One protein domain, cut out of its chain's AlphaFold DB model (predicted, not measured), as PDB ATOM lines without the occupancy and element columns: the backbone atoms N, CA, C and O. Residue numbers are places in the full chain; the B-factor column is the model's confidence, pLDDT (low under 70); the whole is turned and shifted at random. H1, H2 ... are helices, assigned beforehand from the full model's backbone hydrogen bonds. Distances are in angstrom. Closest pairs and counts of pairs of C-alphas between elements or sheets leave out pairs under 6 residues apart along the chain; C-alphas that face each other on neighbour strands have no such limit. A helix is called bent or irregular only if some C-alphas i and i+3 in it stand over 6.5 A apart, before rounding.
ATOM      1  N   LYS A  38     164.048 177.350 150.437       86.38
ATOM      2  CA  LYS A  38     163.474 178.616 149.952       86.38
ATOM      3  C   LYS A  38     161.956 178.531 149.830       86.38
ATOM      4  O   LYS A  38     161.263 179.413 150.321       86.38
ATOM      5  N   LEU A  39     161.432 177.468 149.227       88.44
ATOM      6  CA  LEU A  39     159.988 177.283 149.072       88.44
ATOM      7  C   LEU A  39     159.296 177.239 150.444       88.44
ATOM      8  O   LEU A  39     158.289 177.914 150.672       88.44
ATOM      9  N   ASN A  40     159.904 176.535 151.399       85.38
ATOM     10  CA  ASN A  40     159.403 176.468 152.762       85.38
ATOM     11  C   ASN A  40     159.441 177.831 153.476       85.38
ATOM     12  O   ASN A  40     158.436 178.248 154.045       85.38
ATOM     13  N   MET A  41     160.568 178.552 153.428       83.19
ATOM     14  CA  MET A  41     160.716 179.846 154.110       83.19
ATOM     15  C   MET A  41     159.898 180.977 153.483       83.19
ATOM     16  O   MET A  41     159.421 181.833 154.220       83.19
ATOM     17  N   TYR A  42     159.760 181.019 152.157       84.31
ATOM     18  CA  TYR A  42     159.150 182.155 151.454       84.31
ATOM     19  C   TYR A  42     157.678 181.953 151.097       84.31
ATOM     20  O   TYR A  42     156.988 182.940 150.865       84.31
ATOM     21  N   VAL A  43     157.188 180.710 151.059       85.94
ATOM     22  CA  VAL A  43     155.807 180.415 150.641       85.94
ATOM     23  C   VAL A  43     155.053 179.661 151.727       85.94
ATOM     24  O   VAL A  43     154.051 180.165 152.230       85.94
ATOM     25  N   LEU A  44     155.542 178.484 152.131       85.69
ATOM     26  CA  LEU A  44     154.780 177.585 153.006       85.69
ATOM     27  C   LEU A  44     154.653 178.124 154.436       85.69
ATOM     28  O   LEU A  44     153.541 178.269 154.937       85.69
ATOM     29  N   LEU A  45     155.772 178.462 155.088       83.69
ATOM     30  CA  LEU A  45     155.754 178.995 156.453       83.69
ATOM     31  C   LEU A  45     154.997 180.328 156.556       83.69
ATOM     32  O   LEU A  45     154.188 180.451 157.474       83.69
ATOM     33  N   PRO A  46     155.182 181.308 155.645       85.25
ATOM     34  CA  PRO A  46     154.385 182.529 155.648       85.25
ATOM     35  C   PRO A  46     152.884 182.261 155.496       85.25
ATOM     36  O   PRO A  46     152.100 182.815 156.261       85.25
ATOM     37  N   ALA A  47     152.478 181.382 154.572       85.56
ATOM     38  CA  ALA A  47     151.068 181.044 154.379       85.56
ATOM     39  C   ALA A  47     150.455 180.422 155.643       85.56
ATOM     40  O   ALA A  47     149.425 180.889 156.124       85.56
ATOM     41  N   VAL A  48     151.126 179.427 156.231       81.06
ATOM     42  CA  VAL A  48     150.678 178.768 157.470       81.06
ATOM     43  C   VAL A  48     150.601 179.762 158.626       81.06
ATOM     44  O   VAL A  48     149.625 179.781 159.371       81.06
ATOM     45  N   ALA A  49     151.613 180.616 158.778       82.25
ATOM     46  CA  ALA A  49     151.642 181.623 159.827       82.25
ATOM     47  C   ALA A  49     150.498 182.639 159.685       82.25
ATOM     48  O   ALA A  49     149.844 182.960 160.677       82.25
ATOM     49  N   PHE A  50     150.223 183.099 158.462       85.19
ATOM     50  CA  PHE A  50     149.103 183.991 158.170       85.19
ATOM     51  C   PHE A  50     147.759 183.336 158.508       85.19
ATOM     52  O   PHE A  50     146.965 183.926 159.237       85.19
ATOM     53  N   ILE A  51     147.522 182.109 158.028       80.56
ATOM     54  CA  ILE A  51     146.259 181.380 158.229       80.56
ATOM     55  C   ILE A  51     146.005 181.135 159.712       80.56
ATOM     56  O   ILE A  51     144.917 181.440 160.192       80.56
ATOM     57  N   ASN A  52     147.018 180.665 160.447       77.62
ATOM     58  CA  ASN A  52     146.896 180.412 161.881       77.62
ATOM     59  C   ASN A  52     146.431 181.665 162.634       77.62
ATOM     60  O   ASN A  52     145.576 181.581 163.506       77.62
ATOM     61  N   VAL A  53     146.965 182.839 162.288       80.69
ATOM     62  CA  VAL A  53     146.556 184.099 162.921       80.69
ATOM     63  C   VAL A  53     145.165 184.528 162.457       80.69
ATOM     64  O   VAL A  53     144.321 184.872 163.289       80.69
ATOM     65  N   TYR A  54     144.918 184.509 161.148       80.50
ATOM     66  CA  TYR A  54     143.684 185.005 160.551       80.50
ATOM     67  C   TYR A  54     142.452 184.192 160.979       80.50
ATOM     68  O   TYR A  54     141.465 184.799 161.380       80.50
ATOM     69  N   ASP A  55     142.533 182.857 160.989       75.50
ATOM     70  CA  ASP A  55     141.400 181.945 161.256       75.50
ATOM     71  C   ASP A  55     141.213 181.609 162.745       75.50
ATOM     72  O   ASP A  55     140.264 180.933 163.122       75.50
ATOM     73  N   SER A  56     142.114 182.058 163.626       72.50
ATOM     74  CA  SER A  56     142.011 181.720 165.052       72.50
ATOM     75  C   SER A  56     140.688 182.197 165.693       72.50
ATOM     76  O   SER A  56     140.059 183.120 165.204       72.50
ATOM     77  N   GLU A  57     140.214 181.633 166.802       67.81
ATOM     78  CA  GLU A  57     139.064 182.187 167.545       67.81
ATOM     79  C   GLU A  57     139.540 182.654 168.921       67.81
ATOM     80  O   GLU A  57     139.925 181.864 169.781       67.81
ATOM     81  N   LEU A  58     139.592 183.973 169.114       64.31
ATOM     82  CA  LEU A  58     140.251 184.590 170.260       64.31
ATOM     83  C   LEU A  58     139.242 185.086 171.291       64.31
ATOM     84  O   LEU A  58     138.761 186.215 171.215       64.31
ATOM     85  N   ASN A  59     138.987 184.280 172.322       70.50
ATOM     86  CA  ASN A  59     138.392 184.796 173.552       70.50
ATOM     87  C   ASN A  59     139.475 185.534 174.357       70.50
ATOM     88  O   ASN A  59     140.403 184.913 174.877       70.50
ATOM     89  N   GLY A  60     139.360 186.861 174.475       72.88
ATOM     90  CA  GLY A  60     140.396 187.724 175.058       72.88
ATOM     91  C   GLY A  60     140.841 187.342 176.478       72.88
ATOM     92  O   GLY A  60     142.018 187.488 176.806       72.88
ATOM     93  N   LYS A  61     139.946 186.787 177.310       78.25
ATOM     94  CA  LYS A  61     140.310 186.316 178.662       78.25
ATOM     95  C   LYS A  61     141.190 185.066 178.619       78.25
ATOM     96  O   LYS A  61     142.182 184.980 179.338       78.25
ATOM     97  N   VAL A  62     140.833 184.115 177.758       78.69
ATOM     98  CA  VAL A  62     141.587 182.870 177.556       78.69
ATOM     99  C   VAL A  62     142.942 183.181 176.917       78.69
ATOM    100  O   VAL A  62     143.964 182.666 177.362       78.69
ATOM    101  N   LEU A  63     142.972 184.105 175.953       82.00
ATOM    102  CA  LEU A  63     144.199 184.575 175.315       82.00
ATOM    103  C   LEU A  63     145.201 185.138 176.331       82.00
ATOM    104  O   LEU A  63     146.367 184.752 176.311       82.00
ATOM    105  N   ALA A  64     144.760 186.027 177.224       84.50
ATOM    106  CA  ALA A  64     145.642 186.637 178.217       84.50
ATOM    107  C   ALA A  64     146.260 185.593 179.163       84.50
ATOM    108  O   ALA A  64     147.456 185.653 179.446       84.50
ATOM    109  N   ALA A  65     145.470 184.607 179.602       87.69
ATOM    110  CA  ALA A  65     145.955 183.520 180.450       87.69
ATOM    111  C   ALA A  65     146.994 182.644 179.726       87.69
ATOM    112  O   ALA A  65     148.058 182.362 180.284       87.69
ATOM    113  N   ILE A  66     146.721 182.265 178.472       88.44
ATOM    114  CA  ILE A  66     147.646 181.471 177.648       88.44
ATOM    115  C   ILE A  66     148.945 182.242 177.407       88.44
ATOM    116  O   ILE A  66     150.027 181.700 177.618       88.44
ATOM    117  N   LEU A  67     148.860 183.510 176.993       88.38
ATOM    118  CA  LEU A  67     150.040 184.341 176.748       88.38
ATOM    119  C   LEU A  67     150.866 184.536 178.019       88.38
ATOM    120  O   LEU A  67     152.088 184.420 177.963       88.38
ATOM    121  N   GLY A  68     150.222 184.777 179.164       91.69
ATOM    122  CA  GLY A  68     150.904 184.881 180.453       91.69
ATOM    123  C   GLY A  68     151.679 183.608 180.798       91.69
ATOM    124  O   GLY A  68     152.864 183.677 181.129       91.69
ATOM    125  N   PHE A  69     151.045 182.441 180.642       92.62
ATOM    126  CA  PHE A  69     151.706 181.151 180.839       92.62
ATOM    127  C   PHE A  69     152.878 180.948 179.871       92.62
ATOM    128  O   PHE A  69     153.972 180.588 180.300       92.62
ATOM    129  N   LEU A  70     152.687 181.218 178.577       92.44
ATOM    130  CA  LEU A  70     153.723 181.030 177.562       92.44
ATOM    131  C   LEU A  70     154.923 181.952 177.772       92.44
ATOM    132  O   LEU A  70     156.060 181.510 177.609       92.44
ATOM    133  N   LEU A  71     154.696 183.206 178.166       93.12
ATOM    134  CA  LEU A  71     155.767 184.140 178.508       93.12
ATOM    135  C   LEU A  71     156.551 183.656 179.728       93.12
ATOM    136  O   LEU A  71     157.783 183.649 179.698       93.12
ATOM    137  N   LEU A  72     155.861 183.204 180.777       95.38
ATOM    138  CA  LEU A  72     156.501 182.657 181.972       95.38
ATOM    139  C   LEU A  72     157.316 181.396 181.643       95.38
ATOM    140  O   LEU A  72     158.486 181.298 182.004       95.38
ATOM    141  N   GLN A  73     156.726 180.461 180.900       94.69
ATOM    142  CA  GLN A  73     157.383 179.229 180.474       94.69
ATOM    143  C   GLN A  73     158.634 179.520 179.636       94.69
ATOM    144  O   GLN A  73     159.712 179.013 179.940       94.69
ATOM    145  N   ASN A  74     158.515 180.334 178.584       93.50
ATOM    146  CA  ASN A  74     159.628 180.579 177.669       93.50
ATOM    147  C   ASN A  74     160.718 181.427 178.319       93.50
ATOM    148  O   ASN A  74     161.892 181.133 178.122       93.50
ATOM    149  N   SER A  75     160.369 182.419 179.142       93.62
ATOM    150  CA  SER A  75     161.373 183.164 179.913       93.62
ATOM    151  C   SER A  75     162.126 182.252 180.884       93.62
ATOM    152  O   SER A  75     163.355 182.314 180.939       93.62
ATOM    153  N   GLY A  76     161.428 181.335 181.562       96.25
ATOM    154  CA  GLY A  76     162.043 180.304 182.397       96.25
ATOM    155  C   GLY A  76     163.015 179.415 181.616       96.25
ATOM    156  O   GLY A  76     164.160 179.241 182.033       96.25
ATOM    157  N   LEU A  77     162.604 178.911 180.448       95.06
ATOM    158  CA  LEU A  77     163.455 178.092 179.574       95.06
ATOM    159  C   LEU A  77     164.663 178.868 179.029       95.06
ATOM    160  O   LEU A  77     165.764 178.322 178.949       95.06
ATOM    161  N   ILE A  78     164.490 180.146 178.688       93.94
ATOM    162  CA  ILE A  78     165.573 181.029 178.240       93.94
ATOM    163  C   ILE A  78     166.603 181.196 179.363       93.94
ATOM    164  O   ILE A  78     167.794 180.984 179.146       93.94
ATOM    165  N   VAL A  79     166.162 181.514 180.582       95.25
ATOM    166  CA  VAL A  79     167.064 181.667 181.735       95.25
ATOM    167  C   VAL A  79     167.787 180.357 182.038       95.25
ATOM    168  O   VAL A  79     169.014 180.349 182.152       95.25
ATOM    169  N   LEU A  80     167.053 179.245 182.097       96.00
ATOM    170  CA  LEU A  80     167.617 177.929 182.378       96.00
ATOM    171  C   LEU A  80     168.649 177.520 181.320       96.00
ATOM    172  O   LEU A  80     169.760 177.118 181.660       96.00
ATOM    173  N   SER A  81     168.320 177.671 180.036       95.06
ATOM    174  CA  SER A  81     169.227 177.317 178.942       95.06
ATOM    175  C   SER A  81     170.478 178.197 178.915       95.06
ATOM    176  O   SER A  81     171.575 177.682 178.693       95.06
ATOM    177  N   MET A  82     170.366 179.495 179.224       92.50
ATOM    178  CA  MET A  82     171.525 180.378 179.392       92.50
ATOM    179  C   MET A  82     172.409 179.956 180.568       92.50
ATOM    180  O   MET A  82     173.635 179.957 180.443       92.50
ATOM    181  N   MET A  83     171.810 179.594 181.707       95.56
ATOM    182  CA  MET A  83     172.551 179.097 182.869       95.56
ATOM    183  C   MET A  83     173.296 177.807 182.527       95.56
ATOM    184  O   MET A  83     174.501 177.722 182.752       95.56
ATOM    185  N   MET A  84     172.613 176.840 181.915       95.25
ATOM    186  CA  MET A  84     173.214 175.575 181.494       95.25
ATOM    187  C   MET A  84     174.339 175.789 180.480       95.25
ATOM    188  O   MET A  84     175.415 175.221 180.640       95.25
ATOM    189  N   ALA A  85     174.145 176.653 179.483       94.06
ATOM    190  CA  ALA A  85     175.176 176.936 178.492       94.06
ATOM    191  C   ALA A  85     176.438 177.559 179.114       94.06
ATOM    192  O   ALA A  85     177.552 177.242 178.695       94.06
ATOM    193  N   LYS A  86     176.276 178.415 180.135       92.62
ATOM    194  CA  LYS A  86     177.399 178.972 180.907       92.62
ATOM    195  C   LYS A  86     178.092 177.912 181.762       92.62
ATOM    196  O   LYS A  86     179.317 177.853 181.754       92.62
ATOM    197  N   LEU A  87     177.330 177.072 182.467       95.56
ATOM    198  CA  LEU A  87     177.872 175.990 183.300       95.56
ATOM    199  C   LEU A  87     178.664 174.975 182.467       95.56
ATOM    200  O   LEU A  87     179.742 174.549 182.873       95.56
ATOM    201  N   LEU A  88     178.166 174.655 181.273       95.44
ATOM    202  CA  LEU A  88     178.809 173.761 180.310       95.44
ATOM    203  C   LEU A  88     179.924 174.438 179.496       95.44
ATOM    204  O   LEU A  88     180.550 173.780 178.670       95.44
ATOM    205  N   LYS A  89     180.184 175.736 179.717       94.62
ATOM    206  CA  LYS A  89     181.214 176.529 179.021       94.62
ATOM    207  C   LYS A  89     181.118 176.431 177.492       94.62
ATOM    208  O   LYS A  89     182.133 176.348 176.804       94.62
ATOM    209  N   LEU A  90     179.896 176.438 176.959       92.31
ATOM    210  CA  LEU A  90     179.670 176.310 175.521       92.31
ATOM    211  C   LEU A  90     180.187 177.545 174.775       92.31
ATOM    212  O   LEU A  90     179.948 178.685 175.184       92.31
ATOM    213  N   GLU A  91     180.837 177.317 173.636       90.94
ATOM    214  CA  GLU A  91     181.204 178.387 172.711       90.94
ATOM    215  C   GLU A  91     179.963 179.131 172.201       90.94
ATOM    216  O   GLU A  91     178.850 178.606 172.197       90.94
ATOM    217  N   ARG A  92     180.136 180.372 171.740       85.12
ATOM    218  CA  ARG A  92     179.020 181.274 171.410       85.12
ATOM    219  C   ARG A  92     178.047 180.708 170.366       85.12
ATOM    220  O   ARG A  92     176.838 180.853 170.534       85.12
ATOM    221  N   SER A  93     178.557 180.071 169.315       86.62
ATOM    222  CA  SER A  93     177.739 179.449 168.265       86.62
ATOM    223  C   SER A  93     176.975 178.235 168.799       86.62
ATOM    224  O   SER A  93     175.766 178.128 168.599       86.62
ATOM    225  N   LEU A  94     177.651 177.360 169.547       89.31
ATOM    226  CA  LEU A  94     177.051 176.167 170.140       89.31
ATOM    227  C   LEU A  94     176.016 176.520 171.216       89.31
ATOM    228  O   LEU A  94     174.939 175.938 171.250       89.31
ATOM    229  N   SER A  95     176.304 177.522 172.044       90.81
ATOM    230  CA  SER A  95     175.390 178.075 173.046       90.81
ATOM    231  C   SER A  95     174.113 178.627 172.409       90.81
ATOM    232  O   SER A  95     173.019 178.403 172.924       90.81
ATOM    233  N   ALA A  96     174.229 179.302 171.260       89.31
ATOM    234  CA  ALA A  96     173.077 179.802 170.517       89.31
ATOM    235  C   ALA A  96     172.173 178.670 170.006       89.31
ATOM    236  O   ALA A  96     170.958 178.721 170.193       89.31
ATOM    237  N   VAL A  97     172.765 177.633 169.408       89.75
ATOM    238  CA  VAL A  97     172.024 176.451 168.944       89.75
ATOM    239  C   VAL A  97     171.391 175.707 170.123       89.75
ATOM    240  O   VAL A  97     170.214 175.368 170.072       89.75
ATOM    241  N   PHE A  98     172.138 175.517 171.211       92.50
ATOM    242  CA  PHE A  98     171.672 174.836 172.418       92.50
ATOM    243  C   PHE A  98     170.458 175.527 173.054       92.50
ATOM    244  O   PHE A  98     169.465 174.870 173.360       92.50
ATOM    245  N   GLN A  99     170.508 176.853 173.212       92.19
ATOM    246  CA  GLN A  99     169.384 177.625 173.748       92.19
ATOM    247  C   GLN A  99     168.150 177.526 172.846       92.19
ATOM    248  O   GLN A  99     167.051 177.290 173.345       92.19
ATOM    249  N   ASN A 100     168.331 177.619 171.525       91.69
ATOM    250  CA  ASN A 100     167.232 177.453 170.575       91.69
ATOM    251  C   ASN A 100     166.564 176.078 170.700       91.69
ATOM    252  O   ASN A 100     165.342 176.017 170.694       91.69
ATOM    253  N   THR A 101     167.328 174.998 170.878       90.12
ATOM    254  CA  THR A 101     166.770 173.645 171.060       90.12
ATOM    255  C   THR A 101     165.910 173.512 172.321       90.12
ATOM    256  O   THR A 101     164.954 172.744 172.327       90.12
ATOM    257  N   ILE A 102     166.235 174.239 173.394       91.81
ATOM    258  CA  ILE A 102     165.488 174.170 174.662       91.81
ATOM    259  C   ILE A 102     164.245 175.061 174.632       91.81
ATOM    260  O   ILE A 102     163.196 174.684 175.151       91.81
ATOM    261  N   VAL A 103     164.369 176.258 174.061       92.38
ATOM    262  CA  VAL A 103     163.320 177.285 174.096       92.38
ATOM    263  C   VAL A 103     162.301 177.081 172.978       92.38
ATOM    264  O   VAL A 103     161.103 177.241 173.200       92.38
ATOM    265  N   LEU A 104     162.762 176.731 171.776       89.38
ATOM    266  CA  LEU A 104     161.915 176.607 170.595       89.38
ATOM    267  C   LEU A 104     161.424 175.170 170.483       89.38
ATOM    268  O   LEU A 104     162.177 174.262 170.133       89.38
ATOM    269  N   ASN A 105     160.141 174.971 170.756       83.69
ATOM    270  CA  ASN A 105     159.513 173.671 170.592       83.69
ATOM    271  C   ASN A 105     158.740 173.608 169.270       83.69
ATOM    272  O   ASN A 105     158.225 174.601 168.759       83.69
ATOM    273  N   ASN A 106     158.648 172.408 168.698       80.06
ATOM    274  CA  ASN A 106     157.826 172.185 167.515       80.06
ATOM    275  C   ASN A 106     156.370 171.933 167.937       80.06
ATOM    276  O   ASN A 106     155.848 170.822 167.849       80.06
ATOM    277  N   SER A 107     155.734 172.981 168.459       77.38
ATOM    278  CA  SER A 107     154.353 172.940 168.942       77.38
ATOM    279  C   SER A 107     153.330 172.725 167.829       77.38
ATOM    280  O   SER A 107     152.265 172.182 168.096       77.38
ATOM    281  N   GLY A 108     153.642 173.122 166.592       74.62
ATOM    282  CA  GLY A 108     152.798 172.853 165.428       74.62
ATOM    283  C   GLY A 108     152.744 171.363 165.117       74.62
ATOM    284  O   GLY A 108     151.694 170.745 165.245       74.62
ATOM    285  N   ASN A 109     153.887 170.763 164.780       78.81
ATOM    286  CA  ASN A 109     153.899 169.371 164.345       78.81
ATOM    287  C   ASN A 109     153.641 168.423 165.519       78.81
ATOM    288  O   ASN A 109     152.807 167.544 165.390       78.81
ATOM    289  N   PHE A 110     154.291 168.588 166.675       79.50
ATOM    290  CA  PHE A 110     154.110 167.646 167.792       79.50
ATOM    291  C   PHE A 110     152.970 168.031 168.730       79.50
ATOM    292  O   PHE A 110     152.251 167.160 169.213       79.50
ATOM    293  N   GLY A 111     152.805 169.320 169.015       81.50
ATOM    294  CA  GLY A 111     151.835 169.770 170.011       81.50
ATOM    295  C   GLY A 111     150.386 169.580 169.562       81.50
ATOM    296  O   GLY A 111     149.564 169.158 170.371       81.50
ATOM    297  N   ILE A 112     150.079 169.813 168.281       82.50
ATOM    298  CA  ILE A 112     148.717 169.655 167.747       82.50
ATOM    299  C   ILE A 112     148.216 168.207 167.827       82.50
ATOM    300  O   ILE A 112     147.204 167.991 168.495       82.50
ATOM    301  N   PRO A 113     148.901 167.195 167.262       81.62
ATOM    302  CA  PRO A 113     148.399 165.824 167.303       81.62
ATOM    303  C   PRO A 113     148.355 165.256 168.723       81.62
ATOM    304  O   PRO A 113     147.453 164.491 169.047       81.62
ATOM    305  N   VAL A 114     149.290 165.649 169.600       83.12
ATOM    306  CA  VAL A 114     149.254 165.249 171.019       83.12
ATOM    307  C   VAL A 114     148.067 165.888 171.731       83.12
ATOM    308  O   VAL A 114     147.358 165.198 172.462       83.12
ATOM    309  N   SER A 115     147.822 167.182 171.502       84.69
ATOM    310  CA  SER A 115     146.667 167.874 172.074       84.69
ATOM    311  C   SER A 115     145.365 167.239 171.594       84.69
ATOM    312  O   SER A 115     144.503 166.935 172.407       84.69
ATOM    313  N   GLN A 116     145.248 166.924 170.304       82.50
ATOM    314  CA  GLN A 116     144.081 166.231 169.761       82.50
ATOM    315  C   GLN A 116     143.925 164.827 170.356       82.50
ATOM    316  O   GLN A 116     142.833 164.466 170.774       82.50
ATOM    317  N   LEU A 117     145.001 164.049 170.482       82.31
ATOM    318  CA  LEU A 117     144.947 162.696 171.045       82.31
ATOM    319  C   LEU A 117     144.497 162.673 172.511       82.31
ATOM    320  O   LEU A 117     143.864 161.710 172.931       82.31
ATOM    321  N   VAL A 118     144.817 163.708 173.292       81.88
ATOM    322  CA  VAL A 118     144.498 163.768 174.730       81.88
ATOM    323  C   VAL A 118     143.217 164.559 175.014       81.88
ATOM    324  O   VAL A 118     142.455 164.203 175.907       81.88
ATOM    325  N   PHE A 119     142.964 165.624 174.253       81.56
ATOM    326  CA  PHE A 119     141.878 166.582 174.464       81.56
ATOM    327  C   PHE A 119     140.830 166.566 173.344       81.56
ATOM    328  O   PHE A 119     140.054 167.507 173.240       81.56
ATOM    329  N   HIS A 120     140.750 165.505 172.534       77.31
ATOM    330  CA  HIS A 120     139.761 165.328 171.455       77.31
ATOM    331  C   HIS A 120     138.307 165.637 171.855       77.31
ATOM    332  O   HIS A 120     137.512 166.034 171.008       77.31
ATOM    333  N   GLN A 121     137.939 165.457 173.126       77.06
ATOM    334  CA  GLN A 121     136.588 165.745 173.628       77.06
ATOM    335  C   GLN A 121     136.366 167.218 174.018       77.06
ATOM    336  O   GLN A 121     135.241 167.607 174.324       77.06
ATOM    337  N   TYR A 122     137.416 168.044 174.009       78.62
ATOM    338  CA  TYR A 122     137.399 169.435 174.452       78.62
ATOM    339  C   TYR A 122     137.824 170.374 173.312       78.62
ATOM    340  O   TYR A 122     139.022 170.558 173.087       78.62
ATOM    341  N   PRO A 123     136.873 171.057 172.644       73.31
ATOM    342  CA  PRO A 123     137.173 172.007 171.562       73.31
ATOM    343  C   PRO A 123     138.179 173.099 171.962       73.31
ATOM    344  O   PRO A 123     139.003 173.534 171.165       73.31
ATOM    345  N   LEU A 124     138.168 173.481 173.243       78.19
ATOM    346  CA  LEU A 124     139.066 174.478 173.825       78.19
ATOM    347  C   LEU A 124     140.552 174.062 173.722       78.19
ATOM    348  O   LEU A 124     141.420 174.918 173.550       78.19
ATOM    349  N   GLY A 125     140.858 172.760 173.767       78.62
ATOM    350  CA  GLY A 125     142.227 172.241 173.664       78.62
ATOM    351  C   GLY A 125     142.875 172.494 172.300       78.62
ATOM    352  O   GLY A 125     144.056 172.843 172.236       78.62
ATOM    353  N   ALA A 126     142.094 172.400 171.218       75.69
ATOM    354  CA  ALA A 126     142.552 172.738 169.871       75.69
ATOM    355  C   ALA A 126     142.859 174.238 169.766       75.69
ATOM    356  O   ALA A 126     143.965 174.621 169.384       75.69
ATOM    357  N   THR A 127     141.943 175.090 170.237       77.56
ATOM    358  CA  THR A 127     142.131 176.547 170.243       77.56
ATOM    359  C   THR A 127     143.367 176.969 171.038       77.56
ATOM    360  O   THR A 127     144.157 177.775 170.545       77.56
ATOM    361  N   ILE A 128     143.584 176.414 172.241       83.94
ATOM    362  CA  ILE A 128     144.803 176.678 173.024       83.94
ATOM    363  C   ILE A 128     146.033 176.312 172.202       83.94
ATOM    364  O   ILE A 128     146.974 177.099 172.116       83.94
ATOM    365  N   GLN A 129     146.035 175.130 171.593       85.00
ATOM    366  CA  GLN A 129     147.205 174.633 170.894       85.00
ATOM    367  C   GLN A 129     147.556 175.486 169.668       85.00
ATOM    368  O   GLN A 129     148.734 175.775 169.462       85.00
ATOM    369  N   ILE A 130     146.562 175.984 168.930       79.56
ATOM    370  CA  ILE A 130     146.768 176.959 167.846       79.56
ATOM    371  C   ILE A 130     147.453 178.222 168.386       79.56
ATOM    372  O   ILE A 130     148.423 178.696 167.794       79.56
ATOM    373  N   MET A 131     147.029 178.735 169.548       82.75
ATOM    374  CA  MET A 131     147.680 179.894 170.183       82.75
ATOM    375  C   MET A 131     149.132 179.618 170.553       82.75
ATOM    376  O   MET A 131     150.004 180.454 170.305       82.75
ATOM    377  N   VAL A 132     149.409 178.438 171.110       87.88
ATOM    378  CA  VAL A 132     150.777 177.999 171.408       87.88
ATOM    379  C   VAL A 132     151.607 177.936 170.124       87.88
ATOM    380  O   VAL A 132     152.755 178.379 170.114       87.88
ATOM    381  N   THR A 133     151.038 177.440 169.025       86.06
ATOM    382  CA  THR A 133     151.701 177.368 167.718       86.06
ATOM    383  C   THR A 133     151.969 178.745 167.118       86.06
ATOM    384  O   THR A 133     153.065 178.975 166.612       86.06
ATOM    385  N   ILE A 134     151.032 179.692 167.208       84.06
ATOM    386  CA  ILE A 134     151.243 181.081 166.767       84.06
ATOM    387  C   ILE A 134     152.362 181.729 167.584       84.06
ATOM    388  O   ILE A 134     153.296 182.294 167.013       84.06
ATOM    389  N   PHE A 135     152.303 181.609 168.913       88.25
ATOM    390  CA  PHE A 135     153.310 182.168 169.809       88.25
ATOM    391  C   PHE A 135     154.700 181.584 169.538       88.25
ATOM    392  O   PHE A 135     155.676 182.325 169.444       88.25
ATOM    393  N   GLN A 136     154.800 180.265 169.367       89.06
ATOM    394  CA  GLN A 136     156.071 179.603 169.069       89.06
ATOM    395  C   GLN A 136     156.591 179.975 167.685       89.06
ATOM    396  O   GLN A 136     157.765 180.295 167.564       89.06
ATOM    397  N   ASN A 137     155.734 180.062 166.664       86.56
ATOM    398  CA  ASN A 137     156.146 180.571 165.356       86.56
ATOM    399  C   ASN A 137     156.684 182.000 165.455       86.56
ATOM    400  O   ASN A 137     157.724 182.300 164.869       86.56
ATOM    401  N   PHE A 138     156.027 182.872 166.218       86.56
ATOM    402  CA  PHE A 138     156.530 184.216 166.471       86.56
ATOM    403  C   PHE A 138     157.898 184.181 167.170       86.56
ATOM    404  O   PHE A 138     158.837 184.835 166.716       86.56
ATOM    405  N   LEU A 139     158.051 183.371 168.222       89.88
ATOM    406  CA  LEU A 139     159.297 183.248 168.982       89.88
ATOM    407  C   LEU A 139     160.445 182.669 168.137       89.88
ATOM    408  O   LEU A 139     161.555 183.201 168.145       89.88
ATOM    409  N   THR A 140     160.185 181.630 167.343       88.31
ATOM    410  CA  THR A 140     161.149 181.028 166.413       88.31
ATOM    411  C   THR A 140     161.622 182.039 165.374       88.31
ATOM    412  O   THR A 140     162.823 182.160 165.133       88.31
ATOM    413  N   ASN A 141     160.697 182.808 164.797       84.81
ATOM    414  CA  ASN A 141     160.998 183.772 163.740       84.81
ATOM    415  C   ASN A 141     161.601 185.093 164.246       84.81
ATOM    416  O   ASN A 141     162.087 185.882 163.434       84.81
ATOM    417  N   THR A 142     161.615 185.315 165.565       86.69
ATOM    418  CA  THR A 142     162.210 186.489 166.222       86.69
ATOM    419  C   THR A 142     163.425 186.100 167.067       86.69
ATOM    420  O   THR A 142     164.557 186.227 166.600       86.69
ATOM    421  N   TYR A 143     163.209 185.590 168.285       87.81
ATOM    422  CA  TYR A 143     164.249 185.154 169.221       87.81
ATOM    423  C   TYR A 143     165.148 184.077 168.609       87.81
ATOM    424  O   TYR A 143     166.371 184.193 168.679       87.81
ATOM    425  N   GLY A 144     164.570 183.075 167.942       85.88
ATOM    426  CA  GLY A 144     165.341 181.988 167.337       85.88
ATOM    427  C   GLY A 144     166.314 182.463 166.257       85.88
ATOM    428  O   GLY A 144     167.504 182.128 166.288       85.88
ATOM    429  N   VAL A 145     165.824 183.301 165.336       83.81
ATOM    430  CA  VAL A 145     166.639 183.935 164.286       83.81
ATOM    431  C   VAL A 145     167.692 184.858 164.896       83.81
ATOM    432  O   VAL A 145     168.859 184.794 164.506       83.81
ATOM    433  N   TYR A 146     167.317 185.678 165.881       84.81
ATOM    434  CA  TYR A 146     168.253 186.539 166.605       84.81
ATOM    435  C   TYR A 146     169.402 185.731 167.213       84.81
ATOM    436  O   TYR A 146     170.573 186.062 167.005       84.81
ATOM    437  N   GLN A 147     169.081 184.661 167.934       84.25
ATOM    438  CA  GLN A 147     170.058 183.836 168.628       84.25
ATOM    439  C   GLN A 147     170.997 183.147 167.631       84.25
ATOM    440  O   GLN A 147     172.216 183.198 167.787       84.25
ATOM    441  N   PHE A 148     170.454 182.605 166.539       81.75
ATOM    442  CA  PHE A 148     171.248 181.967 165.490       81.75
ATOM    443  C   PHE A 148     172.198 182.954 164.786       81.75
ATOM    444  O   PHE A 148     173.395 182.692 164.643       81.75
ATOM    445  N   VAL A 149     171.697 184.128 164.387       81.31
ATOM    446  CA  VAL A 149     172.497 185.150 163.690       81.31
ATOM    447  C   VAL A 149     173.547 185.763 164.619       81.31
ATOM    448  O   VAL A 149     174.691 185.962 164.207       81.31
ATOM    449  N   SER A 150     173.194 186.045 165.874       78.25
ATOM    450  CA  SER A 150     174.109 186.624 166.870       78.25
ATOM    451  C   SER A 150     175.146 185.626 167.401       78.25
ATOM    452  O   SER A 150     176.205 186.048 167.883       78.25
ATOM    453  N   GLY A 151     174.864 184.323 167.297       72.31
ATOM    454  CA  GLY A 151     175.791 183.229 167.576       72.31
ATOM    455  C   GLY A 151     176.867 183.058 166.500       72.31
ATOM    456  O   GLY A 151     178.024 182.819 166.841       72.31
ATOM    457  N   ASN A 152     176.507 183.246 165.223       69.56
ATOM    458  CA  ASN A 152     177.388 182.984 164.073       69.56
ATOM    459  C   ASN A 152     178.045 184.223 163.436       69.56
ATOM    460  O   ASN A 152     179.070 184.083 162.770       69.56
ATOM    461  N   ARG A 153     177.499 185.441 163.588       63.09
ATOM    462  CA  ARG A 153     178.045 186.653 162.937       63.09
ATOM    463  C   ARG A 153     178.594 187.676 163.937       63.09
ATOM    464  O   ARG A 153     177.948 188.044 164.916       63.09
ATOM    465  N   LYS A 154     179.781 188.222 163.634       54.28
ATOM    466  CA  LYS A 154     180.365 189.377 164.336       54.28
ATOM    467  C   LYS A 154     179.561 190.650 164.001       54.28
ATOM    468  O   LYS A 154     179.661 191.159 162.894       54.28
ATOM    469  N   ARG A 155     178.824 191.176 164.991       53.59
ATOM    470  CA  ARG A 155     178.202 192.523 165.078       53.59
ATOM    471  C   ARG A 155     177.051 192.881 164.104       53.59
ATOM    472  O   ARG A 155     177.192 192.955 162.891       53.59
ATOM    473  N   GLY A 156     175.923 193.276 164.704       58.31
ATOM    474  CA  GLY A 156     175.104 194.418 164.264       58.31
ATOM    475  C   GLY A 156     173.991 194.194 163.235       58.31
ATOM    476  O   GLY A 156     172.985 194.886 163.306       58.31
ATOM    477  N   LYS A 157     174.102 193.232 162.311       66.88
ATOM    478  CA  LYS A 157     173.107 193.084 161.220       66.88
ATOM    479  C   LYS A 157     171.869 192.239 161.560       66.88
ATOM    480  O   LYS A 157     171.059 191.976 160.681       66.88
ATOM    481  N   TRP A 158     171.703 191.819 162.814       71.62
ATOM    482  CA  TRP A 158     170.610 190.929 163.226       71.62
ATOM    483  C   TRP A 158     169.225 191.554 163.007       71.62
ATOM    484  O   TRP A 158     168.332 190.872 162.519       71.62
ATOM    485  N   ALA A 159     169.062 192.853 163.276       72.81
ATOM    486  CA  ALA A 159     167.783 193.539 163.096       72.81
ATOM    487  C   ALA A 159     167.340 193.539 161.623       72.81
ATOM    488  O   ALA A 159     166.184 193.254 161.323       72.81
ATOM    489  N   ALA A 160     168.273 193.775 160.696       77.12
ATOM    490  CA  ALA A 160     167.991 193.726 159.264       77.12
ATOM    491  C   ALA A 160     167.614 192.313 158.785       77.12
ATOM    492  O   ALA A 160     166.821 192.187 157.864       77.12
ATOM    493  N   GLU A 161     168.159 191.254 159.392       75.38
ATOM    494  CA  GLU A 161     167.793 189.868 159.053       75.38
ATOM    495  C   GLU A 161     166.406 189.493 159.597       75.38
ATOM    496  O   GLU A 161     165.640 188.826 158.907       75.38
ATOM    497  N   ILE A 162     166.031 189.976 160.788       77.31
ATOM    498  CA  ILE A 162     164.673 189.790 161.330       77.31
ATOM    499  C   ILE A 162     163.638 190.491 160.442       77.31
ATOM    500  O   ILE A 162     162.630 189.892 160.082       77.31
ATOM    501  N   TRP A 163     163.913 191.725 160.014       79.38
ATOM    502  CA  TRP A 163     163.054 192.463 159.078       79.38
ATOM    503  C   TRP A 163     163.088 191.933 157.642       79.38
ATOM    504  O   TRP A 163     162.286 192.351 156.818       79.38
ATOM    505  N   LYS A 164     163.983 191.004 157.309       81.50
ATOM    506  CA  LYS A 164     163.915 190.264 156.043       81.50
ATOM    507  C   LYS A 164     163.102 188.985 156.157       81.50
ATOM    508  O   LYS A 164     162.851 188.357 155.136       81.50
ATOM    509  N   ASN A 165     162.708 188.581 157.367       82.75
ATOM    510  CA  ASN A 165     161.995 187.333 157.578       82.75
ATOM    511  C   ASN A 165     160.553 187.441 157.036       82.75
ATOM    512  O   ASN A 165     159.726 188.128 157.646       82.75
ATOM    513  N   PRO A 166     160.210 186.756 155.928       83.56
ATOM    514  CA  PRO A 166     158.877 186.842 155.331       83.56
ATOM    515  C   PRO A 166     157.786 186.294 156.261       83.56
ATOM    516  O   PRO A 166     156.654 186.771 156.229       83.56
ATOM    517  N   VAL A 167     158.122 185.351 157.148       84.19
ATOM    518  CA  VAL A 167     157.166 184.765 158.095       84.19
ATOM    519  C   VAL A 167     156.693 185.805 159.109       84.19
ATOM    520  O   VAL A 167     155.512 185.852 159.442       84.19
ATOM    521  N   LEU A 168     157.590 186.692 159.556       85.06
ATOM    522  CA  LEU A 168     157.227 187.781 160.466       85.06
ATOM    523  C   LEU A 168     156.244 188.759 159.805       85.06
ATOM    524  O   LEU A 168     155.288 189.193 160.443       85.06
ATOM    525  N   HIS A 169     156.439 189.055 158.519       86.31
ATOM    526  CA  HIS A 169     155.536 189.920 157.756       86.31
ATOM    527  C   HIS A 169     154.165 189.270 157.591       86.31
ATOM    528  O   HIS A 169     153.152 189.934 157.774       86.31
ATOM    529  N   ALA A 170     154.126 187.968 157.310       85.88
ATOM    530  CA  ALA A 170     152.879 187.228 157.189       85.88
ATOM    531  C   ALA A 170     152.101 187.143 158.511       85.88
ATOM    532  O   ALA A 170     150.884 187.302 158.502       85.88
ATOM    533  N   LEU A 171     152.788 186.977 159.649       85.12
ATOM    534  CA  LEU A 171     152.160 187.066 160.973       85.12
ATOM    535  C   LEU A 171     151.520 188.442 161.193       85.12
ATOM    536  O   LEU A 171     150.354 188.521 161.568       85.12
ATOM    537  N   LEU A 172     152.262 189.524 160.927       85.69
ATOM    538  CA  LEU A 172     151.761 190.893 161.083       85.69
ATOM    539  C   LEU A 172     150.580 191.181 160.148       85.69
ATOM    540  O   LEU A 172     149.565 191.714 160.591       85.69
ATOM    541  N   LEU A 173     150.681 190.780 158.878       86.75
ATOM    542  CA  LEU A 173     149.592 190.888 157.909       86.75
ATOM    543  C   LEU A 173     148.360 190.102 158.365       86.75
ATOM    544  O   LEU A 173     147.256 190.626 158.282       86.75
ATOM    545  N   GLY A 174     148.539 188.896 158.910       84.06
ATOM    546  CA  GLY A 174     147.451 188.092 159.465       84.06
ATOM    547  C   GLY A 174     146.719 188.814 160.595       84.06
ATOM    548  O   GLY A 174     145.489 188.865 160.591       84.06
ATOM    549  N   VAL A 175     147.458 189.442 161.520       83.50
ATOM    550  CA  VAL A 175     146.869 190.233 162.617       83.50
ATOM    551  C   VAL A 175     146.084 191.423 162.066       83.50
ATOM    552  O   VAL A 175     144.951 191.653 162.483       83.50
ATOM    553  N   VAL A 176     146.664 192.168 161.120       86.19
ATOM    554  CA  VAL A 176     146.042 193.368 160.540       86.19
ATOM    555  C   VAL A 176     144.783 193.015 159.748       86.19
ATOM    556  O   VAL A 176     143.734 193.608 159.984       86.19
ATOM    557  N   CYS A 177     144.853 192.028 158.850       85.25
ATOM    558  CA  CYS A 177     143.711 191.579 158.049       85.25
ATOM    559  C   CYS A 177     142.564 191.084 158.927       85.25
ATOM    560  O   CYS A 177     141.405 191.392 158.655       85.25
ATOM    561  N   ARG A 178     142.889 190.364 160.004       82.25
ATOM    562  CA  ARG A 178     141.908 189.908 160.980       82.25
ATOM    563  C   ARG A 178     141.275 191.072 161.739       82.25
ATOM    564  O   ARG A 178     140.059 191.122 161.867       82.25
ATOM    565  N   TRP A 179     142.082 192.008 162.239       81.69
ATOM    566  CA  TRP A 179     141.583 193.154 163.006       81.69
ATOM    567  C   TRP A 179     140.653 194.042 162.169       81.69
ATOM    568  O   TRP A 179     139.603 194.475 162.641       81.69
ATOM    569  N   LEU A 180     141.000 194.234 160.897       85.81
ATOM    570  CA  LEU A 180     140.198 194.967 159.919       85.81
ATOM    571  C   LEU A 180     139.022 194.151 159.348       85.81
ATOM    572  O   LEU A 180     138.268 194.688 158.543       85.81
ATOM    573  N   HIS A 181     138.861 192.882 159.748       81.06
ATOM    574  CA  HIS A 181     137.843 191.954 159.237       81.06
ATOM    575  C   HIS A 181     137.790 191.908 157.699       81.06
ATOM    576  O   HIS A 181     136.714 191.835 157.104       81.06
ATOM    577  N   VAL A 182     138.953 191.982 157.040       81.56
ATOM    578  CA  VAL A 182     139.040 192.021 155.574       81.56
ATOM    579  C   VAL A 182     138.584 190.673 155.016       81.56
ATOM    580  O   VAL A 182     139.265 189.680 155.265       81.56
ATOM    581  N   PRO A 183     137.490 190.606 154.237       76.44
ATOM    582  CA  PRO A 183     137.036 189.347 153.667       76.44
ATOM    583  C   PRO A 183     138.052 188.861 152.631       76.44
ATOM    584  O   PRO A 183     138.288 189.511 151.612       76.44
ATOM    585  N   ILE A 184     138.663 187.705 152.887       76.94
ATOM    586  CA  ILE A 184     139.565 187.071 151.925       76.94
ATOM    587  C   ILE A 184     138.720 186.453 150.797       76.94
ATOM    588  O   ILE A 184     137.800 185.684 151.089       76.94
ATOM    589  N   PRO A 185     139.015 186.748 149.514       78.00
ATOM    590  CA  PRO A 185     138.310 186.149 148.387       78.00
ATOM    591  C   PRO A 185     138.331 184.621 148.452       78.00
ATOM    592  O   PRO A 185     139.389 184.014 148.647       78.00
ATOM    593  N   SER A 186     137.175 183.995 148.226       67.94
ATOM    594  CA  SER A 186     137.001 182.543 148.332       67.94
ATOM    595  C   SER A 186     138.009 181.764 147.488       67.94
ATOM    596  O   SER A 186     138.558 180.792 147.988       67.94
ATOM    597  N   CYS A 187     138.350 182.243 146.285       69.56
ATOM    598  CA  CYS A 187     139.340 181.624 145.396       69.56
ATOM    599  C   CYS A 187     140.722 181.426 146.042       69.56
ATOM    600  O   CYS A 187     141.374 180.411 145.796       69.56
ATOM    601  N   LEU A 188     141.168 182.372 146.877       72.38
ATOM    602  CA  LEU A 188     142.459 182.295 147.571       72.38
ATOM    603  C   LEU A 188     142.385 181.434 148.834       72.38
ATOM    604  O   LEU A 188     143.398 180.887 149.256       72.38
ATOM    605  N   TRP A 189     141.196 181.302 149.424       72.38
ATOM    606  CA  TRP A 189     140.977 180.538 150.650       72.38
ATOM    607  C   TRP A 189     140.695 179.053 150.392       72.38
ATOM    608  O   TRP A 189     141.071 178.208 151.200       72.38
ATOM    609  N   THR A 190     140.093 178.709 149.247       68.38
ATOM    610  CA  THR A 190     139.724 177.330 148.873       68.38
ATOM    611  C   THR A 190     140.845 176.287 148.999       68.38
ATOM    612  O   THR A 190     140.577 175.199 149.509       68.38
ATOM    613  N   PRO A 191     142.102 176.571 148.591       69.19
ATOM    614  CA  PRO A 191     143.207 175.620 148.750       69.19
ATOM    615  C   PRO A 191     143.508 175.290 150.216       69.19
ATOM    616  O   PRO A 191     144.011 174.211 150.523       69.19
ATOM    617  N   PHE A 192     143.186 176.209 151.124       63.81
ATOM    618  CA  PHE A 192     143.450 176.083 152.551       63.81
ATOM    619  C   PHE A 192     142.231 175.563 153.319       63.81
ATOM    620  O   PHE A 192     142.396 174.823 154.288       63.81
ATOM    621  N   SER A 193     141.010 175.844 152.849       54.81
ATOM    622  CA  SER A 193     139.760 175.440 153.506       54.81
ATOM    623  C   SER A 193     139.511 173.928 153.538       54.81
ATOM    624  O   SER A 193     138.730 173.474 154.373       54.81
ATOM    625  N   GLY A 194     140.147 173.162 152.642       45.75
ATOM    626  CA  GLY A 194     140.119 171.691 152.613       45.75
ATOM    627  C   GLY A 194     141.439 171.027 153.024       45.75
ATOM    628  O   GLY A 194     141.552 169.805 152.974       45.75
ATOM    629  N   SER A 195     142.450 171.816 153.395       44.06
ATOM    630  CA  SER A 195     143.754 171.285 153.781       44.06
ATOM    631  C   SER A 195     143.738 170.816 155.244       44.06
ATOM    632  O   SER A 195     143.136 171.489 156.086       44.06
TER     633      SER A 195
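This is residues 38 to 195 of the 199 residues of the protein "Membrane transport protein" of Geobacillus sp. BCO2 (UniProt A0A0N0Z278). A long, kinked helix, H5, runs through the core of a bundle, with the hairpin of H2 and H3 on one side of it and the side-by-side pair H1 and H7 on the other. H4 folds back along the first part of H5, short H6 packs on its later part, and H8 lies out at the end of the printed part, near H1. The printed part has 158 residues with eight named helices, H1 to H8 in chain order, and no named strand; the class is all helix. It is compact, with a radius of gyration of the C-alphas of 17.2 A and spans of 52 by 35 by 25 A.

Find C-alpha 38 at (163.474, 178.616, 149.952); from there H1 runs to residue 54, 23.3 A on. It is only just irregular, C-alphas 42 and 45 being 6.8 A apart. Next come H2, residues 60 to 87, 40.1 A, and H3, residues 92 to 103, 16.4 A. H4 is residues 107 to 119. Look for H5 from C-alpha 123 at (137.173, 172.007, 171.562) to residue 152, 42.4 A, with a kink of 30 degrees near residue 139. H6 is residues 158 to 162 and H7 residues 166 to 179, 19.9 A. H8, residues 186 to 193, ends with C-alpha 193 at (139.760, 175.440, 153.506); it too is only just irregular, C-alphas 188 and 191 being 6.8 A apart.

Start at the hub, H5, which touches six helices. H1, H2, H3, H5 and H7 form an up-and-down bundle, each running against the one before it. With residues 144 to 152 alone H5 touches H3, opposite ways at a shallow tilt of 3 degrees; their closest C-alphas, Ser 93 and Gly 151, are 4.3 A apart. H2 and H3 form a hairpin, closest at C-alphas Ser 81 and Gln 99, 5.2 A. H4 and H5 form another, closest at C-alphas Gly 108 and Thr 133, 5.2 A. H1 touches H7, the same way at a shallow tilt of 21 degrees, with C-alphas Pro 46 and Val 167 closest at 4.3 A. H2 and H7 are apart. Every O i to N i+4 pair is within hydrogen-bond range in H2, H3, H6 and H7; H1 has 11 of 13, H4 7 of 9, H5 25 of 26 and H8 2 of 4.

The two C-alphas farthest apart, Leu 87 and Cys 187, are 54.3 A apart. The printed part has no cut and no long link. Residues 117 to 123, of which 117 to 119 belong to H4, stand free. Look for pLDDT under 70 at residues 57 to 58, 152 to 157, 186 to 187 and 190 to 195.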